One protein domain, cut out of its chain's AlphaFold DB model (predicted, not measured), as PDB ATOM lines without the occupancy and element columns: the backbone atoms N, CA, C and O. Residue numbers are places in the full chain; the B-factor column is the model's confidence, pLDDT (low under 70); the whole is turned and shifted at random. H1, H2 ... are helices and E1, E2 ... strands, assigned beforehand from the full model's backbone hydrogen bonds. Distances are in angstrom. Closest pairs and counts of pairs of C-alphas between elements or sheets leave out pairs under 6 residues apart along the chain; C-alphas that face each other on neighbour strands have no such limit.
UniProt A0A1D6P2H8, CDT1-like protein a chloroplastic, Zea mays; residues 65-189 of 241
ATOM      1  N   ALA A  65     146.543 128.281 128.758       54.90
ATOM      2  CA  ALA A  65     147.988 128.109 128.653       54.90
ATOM      3  C   ALA A  65     148.588 128.976 127.538       54.90
ATOM      4  O   ALA A  65     149.613 129.614 127.766       54.90
ATOM      5  N   ARG A  66     147.935 129.048 126.368       63.80
ATOM      6  CA  ARG A  66     148.360 129.922 125.262       63.80
ATOM      7  C   ARG A  66     148.282 131.402 125.626       63.80
ATOM      8  O   ARG A  66     149.262 132.104 125.420       63.80
ATOM      9  N   ASN A  67     147.186 131.851 126.237       61.15
ATOM     10  CA  ASN A  67     147.039 133.247 126.662       61.15
ATOM     11  C   ASN A  67     148.086 133.632 127.718       61.15
ATOM     12  O   ASN A  67     148.749 134.652 127.582       61.15
ATOM     13  N   LEU A  68     148.307 132.780 128.728       60.30
ATOM     14  CA  LEU A  68     149.346 132.991 129.745       60.30
ATOM     15  C   LEU A  68     150.758 132.968 129.160       60.30
ATOM     16  O   LEU A  68     151.669 133.591 129.709       60.30
ATOM     17  N   LEU A  69     150.977 132.196 128.095       66.29
ATOM     18  CA  LEU A  69     152.229 132.217 127.356       66.29
ATOM     19  C   LEU A  69     152.359 133.571 126.659       66.29
ATOM     20  O   LEU A  69     153.314 134.293 126.919       66.29
ATOM     21  N   GLU A  70     151.378 133.965 125.858       71.78
ATOM     22  CA  GLU A  70     151.395 135.213 125.099       71.78
ATOM     23  C   GLU A  70     151.547 136.451 125.999       71.78
ATOM     24  O   GLU A  70     152.384 137.309 125.721       71.78
ATOM     25  N   GLU A  71     150.830 136.517 127.123       77.43
ATOM     26  CA  GLU A  71     150.964 137.588 128.116       77.43
ATOM     27  C   GLU A  71     152.376 137.655 128.706       77.43
ATOM     28  O   GLU A  71     152.967 138.735 128.760       77.43
ATOM     29  N   ARG A  72     152.958 136.510 129.095       75.60
ATOM     30  CA  ARG A  72     154.327 136.464 129.637       75.60
ATOM     31  C   ARG A  72     155.367 136.928 128.620       75.60
ATOM     32  O   ARG A  72     156.315 137.611 128.998       75.60
ATOM     33  N   HIS A  73     155.190 136.603 127.342       79.42
ATOM     34  CA  HIS A  73     156.126 137.017 126.293       79.42
ATOM     35  C   HIS A  73     155.940 138.493 125.919       79.42
ATOM     36  O   HIS A  73     156.931 139.198 125.736       79.42
ATOM     37  N   LYS A  74     154.700 139.008 125.902       87.01
ATOM     38  CA  LYS A  74     154.432 140.451 125.765       87.01
ATOM     39  C   LYS A  74     155.067 141.249 126.902       87.01
ATOM     40  O   LYS A  74     155.664 142.296 126.657       87.01
ATOM     41  N   ASP A  75     154.979 140.751 128.133       89.70
ATOM     42  CA  ASP A  75     155.606 141.416 129.276       89.70
ATOM     43  C   ASP A  75     157.138 141.373 129.185       89.70
ATOM     44  O   ASP A  75     157.799 142.380 129.447       89.70
ATOM     45  N   LEU A  76     157.708 140.257 128.715       92.34
ATOM     46  CA  LEU A  76     159.146 140.132 128.477       92.34
ATOM     47  C   LEU A  76     159.649 141.116 127.409       92.34
ATOM     48  O   LEU A  76     160.677 141.758 127.620       92.34
ATOM     49  N   LEU A  77     158.915 141.280 126.304       93.72
ATOM     50  CA  LEU A  77     159.214 142.268 125.261       93.72
ATOM     51  C   LEU A  77     159.184 143.694 125.815       93.72
ATOM     52  O   LEU A  77     160.128 144.462 125.630       93.72
ATOM     53  N   ASN A  78     158.125 144.039 126.547       94.86
ATOM     54  CA  ASN A  78     158.012 145.352 127.167       94.86
ATOM     55  C   ASN A  78     159.173 145.612 128.130       94.86
ATOM     56  O   ASN A  78     159.771 146.687 128.088       94.86
ATOM     57  N   LEU A  79     159.527 144.638 128.971       95.96
ATOM     58  CA  LEU A  79     160.664 144.743 129.882       95.96
ATOM     59  C   LEU A  79     161.997 144.876 129.136       95.96
ATOM     60  O   LEU A  79     162.841 145.655 129.582       95.96
ATOM     61  N   PHE A  80     162.184 144.185 128.008       97.15
ATOM     62  CA  PHE A  80     163.385 144.320 127.183       97.15
ATOM     63  C   PHE A  80     163.532 145.752 126.652       97.15
ATOM     64  O   PHE A  80     164.584 146.361 126.832       97.15
ATOM     65  N   ASN A  81     162.458 146.344 126.124       96.37
ATOM     66  CA  ASN A  81     162.473 147.727 125.635       96.37
ATOM     67  C   ASN A  81     162.795 148.728 126.763       96.37
ATOM     68  O   ASN A  81     163.545 149.688 126.574       96.37
ATOM     69  N   ARG A  82     162.273 148.498 127.980       97.28
ATOM     70  CA  ARG A  82     162.622 149.319 129.157       97.28
ATOM     71  C   ARG A  82     164.079 149.135 129.577       97.28
ATOM     72  O   ARG A  82     164.713 150.114 129.977       97.28
ATOM     73  N   MET A  83     164.607 147.918 129.485       97.69
ATOM     74  CA  MET A  83     166.007 147.612 129.769       97.69
ATOM     75  C   MET A  83     166.935 148.294 128.758       97.69
ATOM     76  O   MET A  83     167.863 148.978 129.180       97.69
ATOM     77  N   GLU A  84     166.661 148.178 127.454       97.27
ATOM     78  CA  GLU A  84     167.414 148.850 126.383       97.27
ATOM     79  C   GLU A  84     167.507 150.347 126.646       97.27
ATOM     80  O   GLU A  84     168.602 150.912 126.721       97.27
ATOM     81  N   SER A  85     166.359 150.975 126.892       96.94
ATOM     82  CA  SER A  85     166.320 152.416 127.082       96.94
ATOM     83  C   SER A  85     167.010 152.834 128.376       96.94
ATOM     84  O   SER A  85     167.675 153.868 128.402       96.94
ATOM     85  N   SER A  86     166.943 152.014 129.426       97.85
ATOM     86  CA  SER A  86     167.705 152.245 130.658       97.85
ATOM     87  C   SER A  86     169.218 152.166 130.417       97.85
ATOM     88  O   SER A  86     169.966 153.064 130.797       97.85
ATOM     89  N   ILE A  87     169.687 151.148 129.693       97.87
ATOM     90  CA  ILE A  87     171.104 150.999 129.329       97.87
ATOM     91  C   ILE A  87     171.579 152.206 128.514       97.87
ATOM     92  O   ILE A  87     172.630 152.782 128.805       97.87
ATOM     93  N   ARG A  88     170.786 152.647 127.533       96.18
ATOM     94  CA  ARG A  88     171.079 153.838 126.729       96.18
ATOM     95  C   ARG A  88     171.150 155.107 127.584       96.18
ATOM     96  O   ARG A  88     172.094 155.880 127.440       96.18
ATOM     97  N   LEU A  89     170.213 155.310 128.509       97.09
ATOM     98  CA  LEU A  89     170.221 156.455 129.427       97.09
ATOM     99  C   LEU A  89     171.417 156.431 130.391       97.09
ATOM    100  O   LEU A  89     171.992 157.483 130.677       97.09
ATOM    101  N   LEU A  90     171.813 155.258 130.889       97.55
ATOM    102  CA  LEU A  90     172.995 155.102 131.740       97.55
ATOM    103  C   LEU A  90     174.274 155.448 130.973       97.55
ATOM    104  O   LEU A  90     175.083 156.230 131.475       97.55
ATOM    105  N   ARG A  91     174.402 154.978 129.725       95.88
ATOM    106  CA  ARG A  91     175.512 155.332 128.824       95.88
ATOM    107  C   ARG A  91     175.594 156.841 128.581       95.88
ATOM    108  O   ARG A  91     176.670 157.414 128.725       95.88
ATOM    109  N   LEU A  92     174.464 157.503 128.308       96.34
ATOM    110  CA  LEU A  92     174.408 158.967 128.140       96.34
ATOM    111  C   LEU A  92     174.871 159.722 129.396       96.34
ATOM    112  O   LEU A  92     175.528 160.753 129.299       96.34
ATOM    113  N   ARG A  93     174.578 159.185 130.585       96.41
ATOM    114  CA  ARG A  93     175.029 159.730 131.878       96.41
ATOM    115  C   ARG A  93     176.442 159.294 132.267       96.41
ATOM    116  O   ARG A  93     176.858 159.575 133.389       96.41
ATOM    117  N   LYS A  94     177.158 158.585 131.386       96.39
ATOM    118  CA  LYS A  94     178.478 157.989 131.648       96.39
ATOM    119  C   LYS A  94     178.492 157.125 132.919       96.39
ATOM    120  O   LYS A  94     179.490 157.067 133.629       96.39
ATOM    121  N   ARG A  95     177.369 156.466 133.220       96.29
ATOM    122  CA  ARG A  95     177.241 155.507 134.321       96.29
ATOM    123  C   ARG A  95     177.300 154.087 133.785       96.29
ATOM    124  O   ARG A  95     176.765 153.793 132.717       96.29
ATOM    125  N   MET A  96     177.921 153.203 134.560       96.66
ATOM    126  CA  MET A  96     177.980 151.783 134.236       96.66
ATOM    127  C   MET A  96     176.573 151.174 134.258       96.66
ATOM    128  O   MET A  96     175.795 151.388 135.197       96.66
ATOM    129  N   ALA A  97     176.249 150.417 133.213       98.24
ATOM    130  CA  ALA A  97     174.956 149.773 133.029       98.24
ATOM    131  C   ALA A  97     174.877 148.460 133.825       98.24
ATOM    132  O   ALA A  97     174.836 147.368 133.262       98.24
ATOM    133  N   THR A  98     174.920 148.568 135.152       98.22
ATOM    134  CA  THR A  98     174.837 147.405 136.043       98.22
ATOM    135  C   THR A  98     173.390 146.974 136.268       98.22
ATOM    136  O   THR A  98     172.473 147.785 136.109       98.22
ATOM    137  N   PHE A  99     173.160 145.714 136.642       98.48
ATOM    138  CA  PHE A  99     171.817 145.186 136.869       98.48
ATOM    139  C   PHE A  99     171.055 146.022 137.896       98.48
ATOM    140  O   PHE A  99     169.928 146.420 137.611       98.48
ATOM    141  N   ASN A 100     171.666 146.370 139.033       96.99
ATOM    142  CA  ASN A 100     170.995 147.197 140.040       96.99
ATOM    143  C   ASN A 100     170.638 148.592 139.511       96.99
ATOM    144  O   ASN A 100     169.526 149.070 139.749       96.99
ATOM    145  N   ASN A 101     171.534 149.234 138.753       97.30
ATOM    146  CA  ASN A 101     171.264 150.542 138.150       97.30
ATOM    147  C   ASN A 101     170.103 150.475 137.150       97.30
ATOM    148  O   ASN A 101     169.217 151.330 137.163       97.30
ATOM    149  N   ILE A 102     170.093 149.443 136.305       98.45
ATOM    150  CA  ILE A 102     169.044 149.211 135.313       98.45
ATOM    151  C   ILE A 102     167.721 148.889 136.008       98.45
ATOM    152  O   ILE A 102     166.713 149.510 135.691       98.45
ATOM    153  N   ALA A 103     167.705 147.962 136.965       98.23
ATOM    154  CA  ALA A 103     166.498 147.558 137.680       98.23
ATOM    155  C   ALA A 103     165.866 148.740 138.422       98.23
ATOM    156  O   ALA A 103     164.668 148.976 138.278       98.23
ATOM    157  N   THR A 104     166.687 149.541 139.108       97.62
ATOM    158  CA  THR A 104     166.254 150.787 139.758       97.62
ATOM    159  C   THR A 104     165.650 151.754 138.740       97.62
ATOM    160  O   THR A 104     164.599 152.347 138.973       97.62
ATOM    161  N   GLN A 105     166.284 151.914 137.577       97.19
ATOM    162  CA  GLN A 105     165.795 152.825 136.548       97.19
ATOM    163  C   GLN A 105     164.489 152.343 135.902       97.19
ATOM    164  O   GLN A 105     163.586 153.153 135.696       97.19
ATOM    165  N   VAL A 106     164.351 151.044 135.631       97.84
ATOM    166  CA  VAL A 106     163.102 150.442 135.138       97.84
ATOM    167  C   VAL A 106     161.982 150.604 136.169       97.84
ATOM    168  O   VAL A 106     160.865 150.962 135.796       97.84
ATOM    169  N   GLU A 107     162.273 150.419 137.458       97.42
ATOM    170  CA  GLU A 107     161.299 150.615 138.535       97.42
ATOM    171  C   GLU A 107     160.820 152.069 138.607       97.42
ATOM    172  O   GLU A 107     159.614 152.315 138.639       97.42
ATOM    173  N   ILE A 108     161.734 153.037 138.517       96.20
ATOM    174  CA  ILE A 108     161.394 154.467 138.531       96.20
ATOM    175  C   ILE A 108     160.603 154.877 137.279       96.20
ATOM    176  O   ILE A 108     159.601 155.583 137.389       96.20
ATOM    177  N   LEU A 109     161.038 154.463 136.084       94.48
ATOM    178  CA  LEU A 109     160.463 154.937 134.818       94.48
ATOM    179  C   LEU A 109     159.174 154.213 134.421       94.48
ATOM    180  O   LEU A 109     158.318 154.808 133.769       94.48
ATOM    181  N   ALA A 110     159.042 152.933 134.767       92.32
ATOM    182  CA  ALA A 110     157.941 152.092 134.308       92.32
ATOM    183  C   ALA A 110     157.075 151.532 135.443       92.32
ATOM    184  O   ALA A 110     156.080 150.875 135.148       92.32
ATOM    185  N   LYS A 111     157.424 151.760 136.721       93.42
ATOM    186  CA  LYS A 111     156.738 151.161 137.885       93.42
ATOM    187  C   LYS A 111     156.633 149.632 137.776       93.42
ATOM    188  O   LYS A 111     155.648 149.020 138.187       93.42
ATOM    189  N   ARG A 112     157.648 149.008 137.170       94.19
ATOM    190  CA  ARG A 112     157.763 147.561 136.944       94.19
ATOM    191  C   ARG A 112     159.075 147.065 137.534       94.19
ATOM    192  O   ARG A 112     160.069 147.782 137.512       94.19
ATOM    193  N   LYS A 113     159.094 145.823 138.014       94.57
ATOM    194  CA  LYS A 113     160.307 145.207 138.563       94.57
ATOM    195  C   LYS A 113     161.032 144.392 137.497       94.57
ATOM    196  O   LYS A 113     160.462 143.465 136.922       94.57
ATOM    197  N   LEU A 114     162.304 144.706 137.270       95.18
ATOM    198  CA  LEU A 114     163.211 143.855 136.505       95.18
ATOM    199  C   LEU A 114     163.911 142.895 137.474       95.18
ATOM    200  O   LEU A 114     164.546 143.332 138.426       95.18
ATOM    201  N   SER A 115     163.769 141.589 137.251       95.07
ATOM    202  CA  SER A 115     164.361 140.546 138.092       95.07
ATOM    203  C   SER A 115     165.451 139.785 137.336       95.07
ATOM    204  O   SER A 115     165.514 139.834 136.103       95.07
ATOM    205  N   TYR A 116     166.271 139.016 138.057       95.59
ATOM    206  CA  TYR A 116     167.237 138.106 137.436       95.59
ATOM    207  C   TYR A 116     166.567 137.066 136.533       95.59
ATOM    208  O   TYR A 116     167.132 136.708 135.504       95.59
ATOM    209  N   CYS A 117     165.350 136.623 136.865       91.47
ATOM    210  CA  CYS A 117     164.589 135.705 136.020       91.47
ATOM    211  C   CYS A 117     164.261 136.332 134.659       91.47
ATOM    212  O   CYS A 117     164.421 135.674 133.633       91.47
ATOM    213  N   HIS A 118     163.863 137.609 134.634       94.29
ATOM    214  CA  HIS A 118     163.599 138.328 133.383       94.29
ATOM    215  C   HIS A 118     164.876 138.453 132.548       94.29
ATOM    216  O   HIS A 118     164.880 138.111 131.368       94.29
ATOM    217  N   LEU A 119     165.983 138.866 133.174       95.36
ATOM    218  CA  LEU A 119     167.268 138.979 132.486       95.36
ATOM    219  C   LEU A 119     167.749 137.629 131.940       95.36
ATOM    220  O   LEU A 119     168.244 137.566 130.818       95.36
ATOM    221  N   ALA A 120     167.585 136.545 132.699       92.37
ATOM    222  CA  ALA A 120     167.959 135.204 132.267       92.37
ATOM    223  C   ALA A 120     167.155 134.756 131.037       92.37
ATOM    224  O   ALA A 120     167.734 134.204 130.104       92.37
ATOM    225  N   GLN A 121     165.848 135.041 130.998       91.93
ATOM    226  CA  GLN A 121     165.005 134.773 129.829       91.93
ATOM    227  C   GLN A 121     165.459 135.586 128.611       91.93
ATOM    228  O   GLN A 121     165.650 135.021 127.535       91.93
ATOM    229  N   MET A 122     165.713 136.886 128.787       94.96
ATOM    230  CA  MET A 122     166.220 137.744 127.709       94.96
ATOM    231  C   MET A 122     167.567 137.239 127.185       94.96
ATOM    232  O   MET A 122     167.749 137.092 125.979       94.96
ATOM    233  N   LYS A 123     168.499 136.908 128.088       93.80
ATOM    234  CA  LYS A 123     169.813 136.352 127.748       93.80
ATOM    235  C   LYS A 123     169.691 135.019 127.022       93.80
ATOM    236  O   LYS A 123     170.462 134.778 126.104       93.80
ATOM    237  N   TYR A 124     168.771 134.150 127.435       91.74
ATOM    238  CA  TYR A 124     168.541 132.863 126.782       91.74
ATOM    239  C   TYR A 124     168.083 133.049 125.331       91.74
ATOM    240  O   TYR A 124     168.592 132.362 124.445       91.74
ATOM    241  N   LEU A 125     167.168 133.992 125.095       90.67
ATOM    242  CA  LEU A 125     166.635 134.299 123.767       90.67
ATOM    243  C   LEU A 125     167.651 135.010 122.870       90.67
ATOM    244  O   LEU A 125     167.717 134.715 121.680       90.67
ATOM    245  N   PHE A 126     168.447 135.924 123.430       94.22
ATOM    246  CA  PHE A 126     169.344 136.795 122.669       94.22
ATOM    247  C   PHE A 126     170.772 136.766 123.234       94.22
ATOM    248  O   PHE A 126     171.309 137.758 123.737       94.22
ATOM    249  N   ARG A 127     171.394 135.583 123.196       93.55
ATOM    250  CA  ARG A 127     172.691 135.320 123.842       93.55
ATOM    251  C   ARG A 127     173.810 136.198 123.293       93.55
ATOM    252  O   ARG A 127     174.651 136.641 124.076       93.55
ATOM    253  N   GLU A 128     173.814 136.426 121.991       93.63
ATOM    254  CA  GLU A 128     174.816 137.176 121.242       93.63
ATOM    255  C   GLU A 128     174.755 138.685 121.515       93.63
ATOM    256  O   GLU A 128     175.799 139.320 121.628       93.63
ATOM    257  N   ALA A 129     173.558 139.249 121.714       95.49
ATOM    258  CA  ALA A 129     173.393 140.689 121.905       95.49
ATOM    259  C   ALA A 129     173.542 141.143 123.354       95.49
ATOM    260  O   ALA A 129     173.820 142.317 123.582       95.49
ATOM    261  N   ILE A 130     173.354 140.245 124.330       96.07
ATOM    262  CA  ILE A 130     173.304 140.597 125.759       96.07
ATOM    263  C   ILE A 130     174.493 139.992 126.527       96.07
ATOM    264  O   ILE A 130     174.304 139.073 127.328       96.07
ATOM    265  N   PRO A 131     175.759 140.382 126.305       96.35
ATOM    266  CA  PRO A 131     176.843 139.965 127.188       96.35
ATOM    267  C   PRO A 131     176.639 140.486 128.618       96.35
ATOM    268  O   PRO A 131     176.217 141.620 128.839       96.35
ATOM    269  N   ILE A 132     176.964 139.628 129.588       96.95
ATOM    270  CA  ILE A 132     176.876 139.921 131.019       96.95
ATOM    271  C   ILE A 132     178.259 139.689 131.618       96.95
ATOM    272  O   ILE A 132     178.828 138.607 131.453       96.95
ATOM    273  N   LYS A 133     178.799 140.689 132.310       96.36
ATOM    274  CA  LYS A 133     180.083 140.603 133.013       96.36
ATOM    275  C   LYS A 133     179.856 140.758 134.505       96.36
ATOM    276  O   LYS A 133     179.111 141.634 134.929       96.36
ATOM    277  N   ARG A 134     180.527 139.944 135.317       97.49
ATOM    278  CA  ARG A 134     180.560 140.162 136.766       97.49
ATOM    279  C   ARG A 134     181.486 141.334 137.070       97.49
ATOM    280  O   ARG A 134     182.626 141.341 136.615       97.49
ATOM    281  N   VAL A 135     181.010 142.275 137.872       97.10
ATOM    282  CA  VAL A 135     181.780 143.420 138.360       97.10
ATOM    283  C   VAL A 135     181.740 143.452 139.884       97.10
ATOM    284  O   VAL A 135     180.792 142.961 140.496       97.10
ATOM    285  N   LEU A 136     182.793 143.984 140.498       97.24
ATOM    286  CA  LEU A 136     182.855 144.217 141.937       97.24
ATOM    287  C   LEU A 136     182.808 145.727 142.162       97.24
ATOM    288  O   LEU A 136     183.634 146.455 141.614       97.24
ATOM    289  N   LEU A 137     181.819 146.186 142.917       96.10
ATOM    290  CA  LEU A 137     181.558 147.596 143.171       96.10
ATOM    291  C   LEU A 137     181.772 147.886 144.653       96.10
ATOM    292  O   LEU A 137     181.414 147.075 145.504       96.10
ATOM    293  N   HIS A 138     182.340 149.048 144.954       95.49
ATOM    294  CA  HIS A 138     182.478 149.531 146.321       95.49
ATOM    295  C   HIS A 138     181.188 150.244 146.737       95.49
ATOM    296  O   HIS A 138     180.752 151.175 146.061       95.49
ATOM    297  N   ASP A 139     180.569 149.808 147.831       93.67
ATOM    298  CA  ASP A 139     179.481 150.543 148.467       93.67
ATOM    299  C   ASP A 139     180.055 151.551 149.463       93.67
ATOM    300  O   ASP A 139     180.613 151.183 150.491       93.67
ATOM    301  N   GLU A 140     179.876 152.837 149.175       93.93
ATOM    302  CA  GLU A 140     180.361 153.931 150.021       93.93
ATOM    303  C   GLU A 140     179.706 153.954 151.408       93.93
ATOM    304  O   GLU A 140     180.295 154.482 152.347       93.93
ATOM    305  N   LYS A 141     178.501 153.383 151.558       94.70
ATOM    306  CA  LYS A 141     177.798 153.362 152.848       94.70
ATOM    307  C   LYS A 141     178.333 152.281 153.774       94.70
ATOM    308  O   LYS A 141     178.586 152.561 154.942       94.70
ATOM    309  N   SER A 142     178.468 151.053 153.275       94.90
ATOM    310  CA  SER A 142     178.998 149.935 154.064       94.90
ATOM    311  C   SER A 142     180.525 149.831 154.043       94.90
ATOM    312  O   SER A 142     181.074 149.071 154.835       94.90
ATOM    313  N   LEU A 143     181.203 150.581 153.163       93.45
ATOM    314  CA  LEU A 143     182.644 150.490 152.879       93.45
ATOM    315  C   LEU A 143     183.088 149.088 152.425       93.45
ATOM    316  O   LEU A 143     184.256 148.714 152.538       93.45
ATOM    317  N   CYS A 144     182.145 148.297 151.911       95.04
ATOM    318  CA  CYS A 144     182.364 146.927 151.478       95.04
ATOM    319  C   CYS A 144     182.270 146.809 149.958       95.04
ATOM    320  O   CYS A 144     181.559 147.548 149.277       95.04
ATOM    321  N   MET A 145     182.964 145.810 149.426       97.04
ATOM    322  CA  MET A 145     182.817 145.402 148.038       97.04
ATOM    323  C   MET A 145     181.621 144.458 147.887       97.04
ATOM    324  O   MET A 145     181.483 143.504 148.652       97.04
ATOM    325  N   TYR A 146     180.797 144.663 146.865       95.58
ATOM    326  CA  TYR A 146     179.706 143.760 146.505       95.58
ATOM    327  C   TYR A 146     179.736 143.435 145.013       95.58
ATOM    328  O   TYR A 146     180.237 144.200 144.190       95.58
ATOM    329  N   ALA A 147     179.231 142.256 144.659       95.99
ATOM    330  CA  ALA A 147     179.179 141.821 143.272       95.99
ATOM    331  C   ALA A 147     177.905 142.331 142.592       95.99
ATOM    332  O   ALA A 147     176.814 142.205 143.144       95.99
ATOM    333  N   ASP A 148     178.050 142.834 141.372       97.02
ATOM    334  CA  ASP A 148     176.951 143.186 140.475       97.02
ATOM    335  C   ASP A 148     177.266 142.654 139.062       97.02
ATOM    336  O   ASP A 148     178.313 142.043 138.814       97.02
ATOM    337  N   MET A 149     176.345 142.847 138.126       97.55
ATOM    338  CA  MET A 149     176.465 142.411 136.741       97.55
ATOM    339  C   MET A 149     176.398 143.611 135.806       97.55
ATOM    340  O   MET A 149     175.378 144.287 135.754       97.55
ATOM    341  N   GLU A 150     177.453 143.865 135.037       97.81
ATOM    342  CA  GLU A 150     177.403 144.798 133.914       97.81
ATOM    343  C   GLU A 150     176.695 144.128 132.734       97.81
ATOM    344  O   GLU A 150     177.087 143.044 132.290       97.81
ATOM    345  N   ILE A 151     175.650 144.783 132.232       98.28
ATOM    346  CA  ILE A 151     174.847 144.323 131.104       98.28
ATOM    347  C   ILE A 151     175.149 145.226 129.917       98.28
ATOM    348  O   ILE A 151     174.970 146.444 129.958       98.28
ATOM    349  N   ILE A 152     175.600 144.609 128.835       96.47
ATOM    350  CA  ILE A 152     175.938 145.300 127.600       96.47
ATOM    351  C   ILE A 152     174.932 144.860 126.545       96.47
ATOM    352  O   ILE A 152     174.623 143.680 126.441       96.47
ATOM    353  N   LEU A 153     174.444 145.815 125.756       96.43
ATOM    354  CA  LEU A 153     173.776 145.523 124.496       96.43
ATOM    355  C   LEU A 153     174.740 145.813 123.350       96.43
ATOM    356  O   LEU A 153     175.193 146.959 123.215       96.43
ATOM    357  N   VAL A 154     175.072 144.773 122.589       94.75
ATOM    358  CA  VAL A 154     175.916 144.837 121.391       94.75
ATOM    359  C   VAL A 154     175.002 145.100 120.203       94.75
ATOM    360  O   VAL A 154     174.130 144.288 119.923       94.75
ATOM    361  N   MET A 155     175.163 146.247 119.543       89.66
ATOM    362  CA  MET A 155     174.335 146.605 118.380       89.66
ATOM    363  C   MET A 155     174.826 145.916 117.102       89.66
ATOM    364  O   MET A 155     174.024 145.607 116.233       89.66
ATOM    365  N   ASP A 156     176.125 145.616 117.025       87.29
ATOM    366  CA  ASP A 156     176.786 145.078 115.827       87.29
ATOM    367  C   ASP A 156     176.302 143.677 115.424       87.29
ATOM    368  O   ASP A 156     176.569 143.221 114.318       87.29
ATOM    369  N   VAL A 157     175.589 142.978 116.314       86.09
ATOM    370  CA  VAL A 157     175.002 141.662 116.017       86.09
ATOM    371  C   VAL A 157     173.657 141.756 115.293       86.09
ATOM    372  O   VAL A 157     173.054 140.725 115.005       86.09
ATOM    373  N   VAL A 158     173.149 142.969 115.059       85.58
ATOM    374  CA  VAL A 158     171.835 143.210 114.460       85.58
ATOM    375  C   VAL A 158     171.996 143.825 113.078       85.58
ATOM    376  O   VAL A 158     172.604 144.882 112.920       85.58
ATOM    377  N   GLU A 159     171.412 143.169 112.080       80.80
ATOM    378  CA  GLU A 159     171.308 143.703 110.725       80.80
ATOM    379  C   GLU A 159     170.193 144.755 110.654       80.80
ATOM    380  O   GLU A 159     169.088 144.556 111.166       80.80
ATOM    381  N   TYR A 160     170.480 145.890 110.016       75.45
ATOM    382  CA  TYR A 160     169.508 146.965 109.837       75.45
ATOM    383  C   TYR A 160     168.541 146.590 108.717       75.45
ATOM    384  O   TYR A 160     168.930 146.485 107.555       75.45
ATOM    385  N   THR A 161     167.272 146.394 109.068       72.50
ATOM    386  CA  THR A 161     166.209 146.063 108.108       72.50
ATOM    387  C   THR A 161     165.761 147.267 107.285       72.50
ATOM    388  O   THR A 161     165.248 147.094 106.181       72.50
ATOM    389  N   SER A 162     165.967 148.484 107.789       74.09
ATOM    390  CA  SER A 162     165.665 149.723 107.081       74.09
ATOM    391  C   SER A 162     166.679 150.824 107.435       74.09
ATOM    392  O   SER A 162     167.194 150.853 108.558       74.09
ATOM    393  N   PRO A 163     166.980 151.740 106.497       72.95
ATOM    394  CA  PRO A 163     167.912 152.844 106.734       72.95
ATOM    395  C   PRO A 163     167.389 153.874 107.750       72.95
ATOM    396  O   PRO A 163     168.184 154.613 108.325       72.95
ATOM    397  N   ASP A 164     166.079 153.897 108.007       80.27
ATOM    398  CA  ASP A 164     165.442 154.857 108.913       80.27
ATOM    399  C   ASP A 164     165.432 154.389 110.380       80.27
ATOM    400  O   ASP A 164     165.084 155.154 111.285       80.27
ATOM    401  N   HIS A 165     165.797 153.131 110.656       83.09
ATOM    402  CA  HIS A 165     165.781 152.596 112.015       83.09
ATOM    403  C   HIS A 165     166.995 153.051 112.822       83.09
ATOM    404  O   HIS A 165     168.151 152.810 112.474       83.09
ATOM    405  N   SER A 166     166.724 153.637 113.989       89.12
ATOM    406  CA  SER A 166     167.771 153.852 114.988       89.12
ATOM    407  C   SER A 166     168.345 152.506 115.472       89.12
ATOM    408  O   SER A 166     167.599 151.526 115.551       89.12
ATOM    409  N   PRO A 167     169.621 152.442 115.896       89.26
ATOM    410  CA  PRO A 167     170.209 151.217 116.451       89.26
ATOM    411  C   PRO A 167     169.386 150.615 117.605       89.26
ATOM    412  O   PRO A 167     169.250 149.399 117.721       89.26
ATOM    413  N   SER A 168     168.774 151.476 118.427       91.42
ATOM    414  CA  SER A 168     167.854 151.084 119.500       91.42
ATOM    415  C   SER A 168     166.595 150.383 118.989       91.42
ATOM    416  O   SER A 168     166.156 149.408 119.590       91.42
ATOM    417  N   MET A 169     166.008 150.865 117.891       91.18
ATOM    418  CA  MET A 169     164.853 150.213 117.268       91.18
ATOM    419  C   MET A 169     165.256 148.873 116.659       91.18
ATOM    420  O   MET A 169     164.627 147.867 116.966       91.18
ATOM    421  N   ALA A 170     166.368 148.839 115.918       92.50
ATOM    422  CA  ALA A 170     166.862 147.620 115.283       92.50
ATOM    423  C   ALA A 170     167.051 146.475 116.295       92.50
ATOM    424  O   ALA A 170     166.577 145.362 116.069       92.50
ATOM    425  N   ILE A 171     167.674 146.735 117.453       94.25
ATOM    426  CA  ILE A 171     167.860 145.685 118.467       94.25
ATOM    427  C   ILE A 171     166.551 145.250 119.143       94.25
ATOM    428  O   ILE A 171     166.410 144.075 119.491       94.25
ATOM    429  N   CYS A 172     165.589 146.158 119.321       94.17
ATOM    430  CA  CYS A 172     164.272 145.808 119.859       94.17
ATOM    431  C   CYS A 172     163.492 144.928 118.875       94.17
ATOM    432  O   CYS A 172     162.924 143.914 119.288       94.17
ATOM    433  N   ASP A 173     163.540 145.253 117.583       92.36
ATOM    434  CA  ASP A 173     162.923 144.461 116.520       92.36
ATOM    435  C   ASP A 173     163.569 143.076 116.422       92.36
ATOM    436  O   ASP A 173     162.874 142.062 116.400       92.36
ATOM    437  N   ALA A 174     164.901 143.002 116.479       93.19
ATOM    438  CA  ALA A 174     165.619 141.731 116.474       93.19
ATOM    439  C   ALA A 174     165.269 140.852 117.687       93.19
ATOM    440  O   ALA A 174     165.097 139.636 117.548       93.19
ATOM    441  N   PHE A 175     165.124 141.447 118.878       94.54
ATOM    442  CA  PHE A 175     164.654 140.716 120.056       94.54
ATOM    443  C   PHE A 175     163.227 140.198 119.853       94.54
ATOM    444  O   PHE A 175     162.954 139.034 120.152       94.54
ATOM    445  N   TYR A 176     162.334 141.025 119.304       92.83
ATOM    446  CA  TYR A 176     160.967 140.625 118.985       92.83
ATOM    447  C   TYR A 176     160.924 139.456 117.992       92.83
ATOM    448  O   TYR A 176     160.239 138.465 118.247       92.83
ATOM    449  N   SER A 177     161.712 139.498 116.916       91.44
ATOM    450  CA  SER A 177     161.798 138.401 115.944       91.44
ATOM    451  C   SER A 177     162.302 137.102 116.577       91.44
ATOM    452  O   SER A 177     161.760 136.029 116.303       91.44
ATOM    453  N   LYS A 178     163.299 137.170 117.471       91.78
ATOM    454  CA  LYS A 178     163.791 135.997 118.215       91.78
ATOM    455  C   LYS A 178     162.751 135.441 119.179       91.78
ATOM    456  O   LYS A 178     162.607 134.225 119.286       91.78
ATOM    457  N   LEU A 179     162.018 136.321 119.853       90.39
ATOM    458  CA  LEU A 179     160.925 135.956 120.746       90.39
ATOM    459  C   LEU A 179     159.806 135.233 119.988       90.39
ATOM    460  O   LEU A 179     159.335 134.197 120.448       90.39
ATOM    461  N   LEU A 180     159.424 135.744 118.815       87.46
ATOM    462  CA  LEU A 180     158.416 135.128 117.955       87.46
ATOM    463  C   LEU A 180     158.888 133.768 117.430       87.46
ATOM    464  O   LEU A 180     158.185 132.778 117.577       87.46
ATOM    465  N   THR A 181     160.128 133.689 116.943       88.05
ATOM    466  CA  THR A 181     160.727 132.426 116.480       88.05
ATOM    467  C   THR A 181     160.746 131.371 117.589       88.05
ATOM    468  O   THR A 181     160.442 130.201 117.355       88.05
ATOM    469  N   PHE A 182     161.080 131.775 118.818       85.31
ATOM    470  CA  PHE A 182     161.029 130.897 119.984       85.31
ATOM    471  C   PHE A 182     159.598 130.419 120.263       85.31
ATOM    472  O   PHE A 182     159.371 129.226 120.456       85.31
ATOM    473  N   LEU A 183     158.624 131.329 120.242       78.87
ATOM    474  CA  LEU A 183     157.216 130.990 120.429       78.87
ATOM    475  C   LEU A 183     156.702 130.019 119.368       78.87
ATOM    476  O   LEU A 183     156.000 129.076 119.724       78.87
ATOM    477  N   ASP A 184     157.070 130.209 118.104       81.73
ATOM    478  CA  ASP A 184     156.650 129.358 116.992       81.73
ATOM    479  C   ASP A 184     157.262 127.957 117.094       81.73
ATOM    480  O   ASP A 184     156.560 126.953 116.945       81.73
ATOM    481  N   ALA A 185     158.545 127.866 117.458       78.47
ATOM    482  CA  ALA A 185     159.221 126.591 117.701       78.47
ATOM    483  C   ALA A 185     158.580 125.795 118.854       78.47
ATOM    484  O   ALA A 185     158.558 124.561 118.831       78.47
ATOM    485  N   HIS A 186     158.027 126.496 119.848       69.67
ATOM    486  CA  HIS A 186     157.356 125.904 121.004       69.67
ATOM    487  C   HIS A 186     155.824 125.843 120.882       69.67
ATOM    488  O   HIS A 186     155.174 125.251 121.742       69.67
ATOM    489  N   HIS A 187     155.236 126.358 119.798       61.09
ATOM    490  CA  HIS A 187     153.792 126.309 119.545       61.09
ATOM    491  C   HIS A 187     153.296 124.935 119.088       61.09
ATOM    492  O   HIS A 187     152.096 124.765 118.844       61.09
ATOM    493  N   LYS A 188     154.181 123.929 119.001       52.41
ATOM    494  CA  LYS A 188     153.762 122.536 118.851       52.41
ATOM    495  C   LYS A 188     152.894 122.201 120.059       52.41
ATOM    496  O   LYS A 188     153.406 122.044 121.162       52.41
ATOM    497  N   VAL A 189     151.580 122.194 119.809       50.86
ATOM    498  CA  VAL A 189     150.487 121.963 120.761       50.86
ATOM    499  C   VAL A 189     150.979 121.054 121.875       50.86
ATOM    500  O   VAL A 189     151.435 119.953 121.543       50.86
TER     501      VAL A 189
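This is residues 65 to 189 of the 241 residues of the protein "CDT1-like protein a chloroplastic" of Zea mays (UniProt A0A1D6P2H8). What shape is it? H1 and H4 lie side by side, H3 crosses both, H2 crosses H1, and the antiparallel hairpin E1 E2 lies farthest out. What forms it? The 125 printed residues include four named helices and two named strands, mostly helix. It is compact, with a radius of gyration of the C-alphas of 15.8 A and spans of 53 by 38 by 25 A.

What comes first? H1, residues 65 to 92, runs 40.6 A from C-alpha 65 at (147.988, 128.109, 128.653). What follows? H2 is residues 99 to 110, H3 116 to 125, E1 132 to 139, E2 144 to 151, and H4 167 to 186, ending at (157.356, 125.904, 121.004).

What touches H1? H4 does, opposite ways at a shallow tilt of 22 degrees, the closest C-alphas being Asn 81 and Cys 172, 6.3 A. Which backbone atoms pair? N 135 and O 148, across E1 and E2, are 2.9 A apart, within hydrogen-bond range; in H1, H2, H3 and H4 every O i to N i+4 pair is within that range too.

Is it cut? The printed part has no cut; E2 to H4 is a long link. Where is confidence low? Residues 65 to 69 and 186 to 189 are under 70.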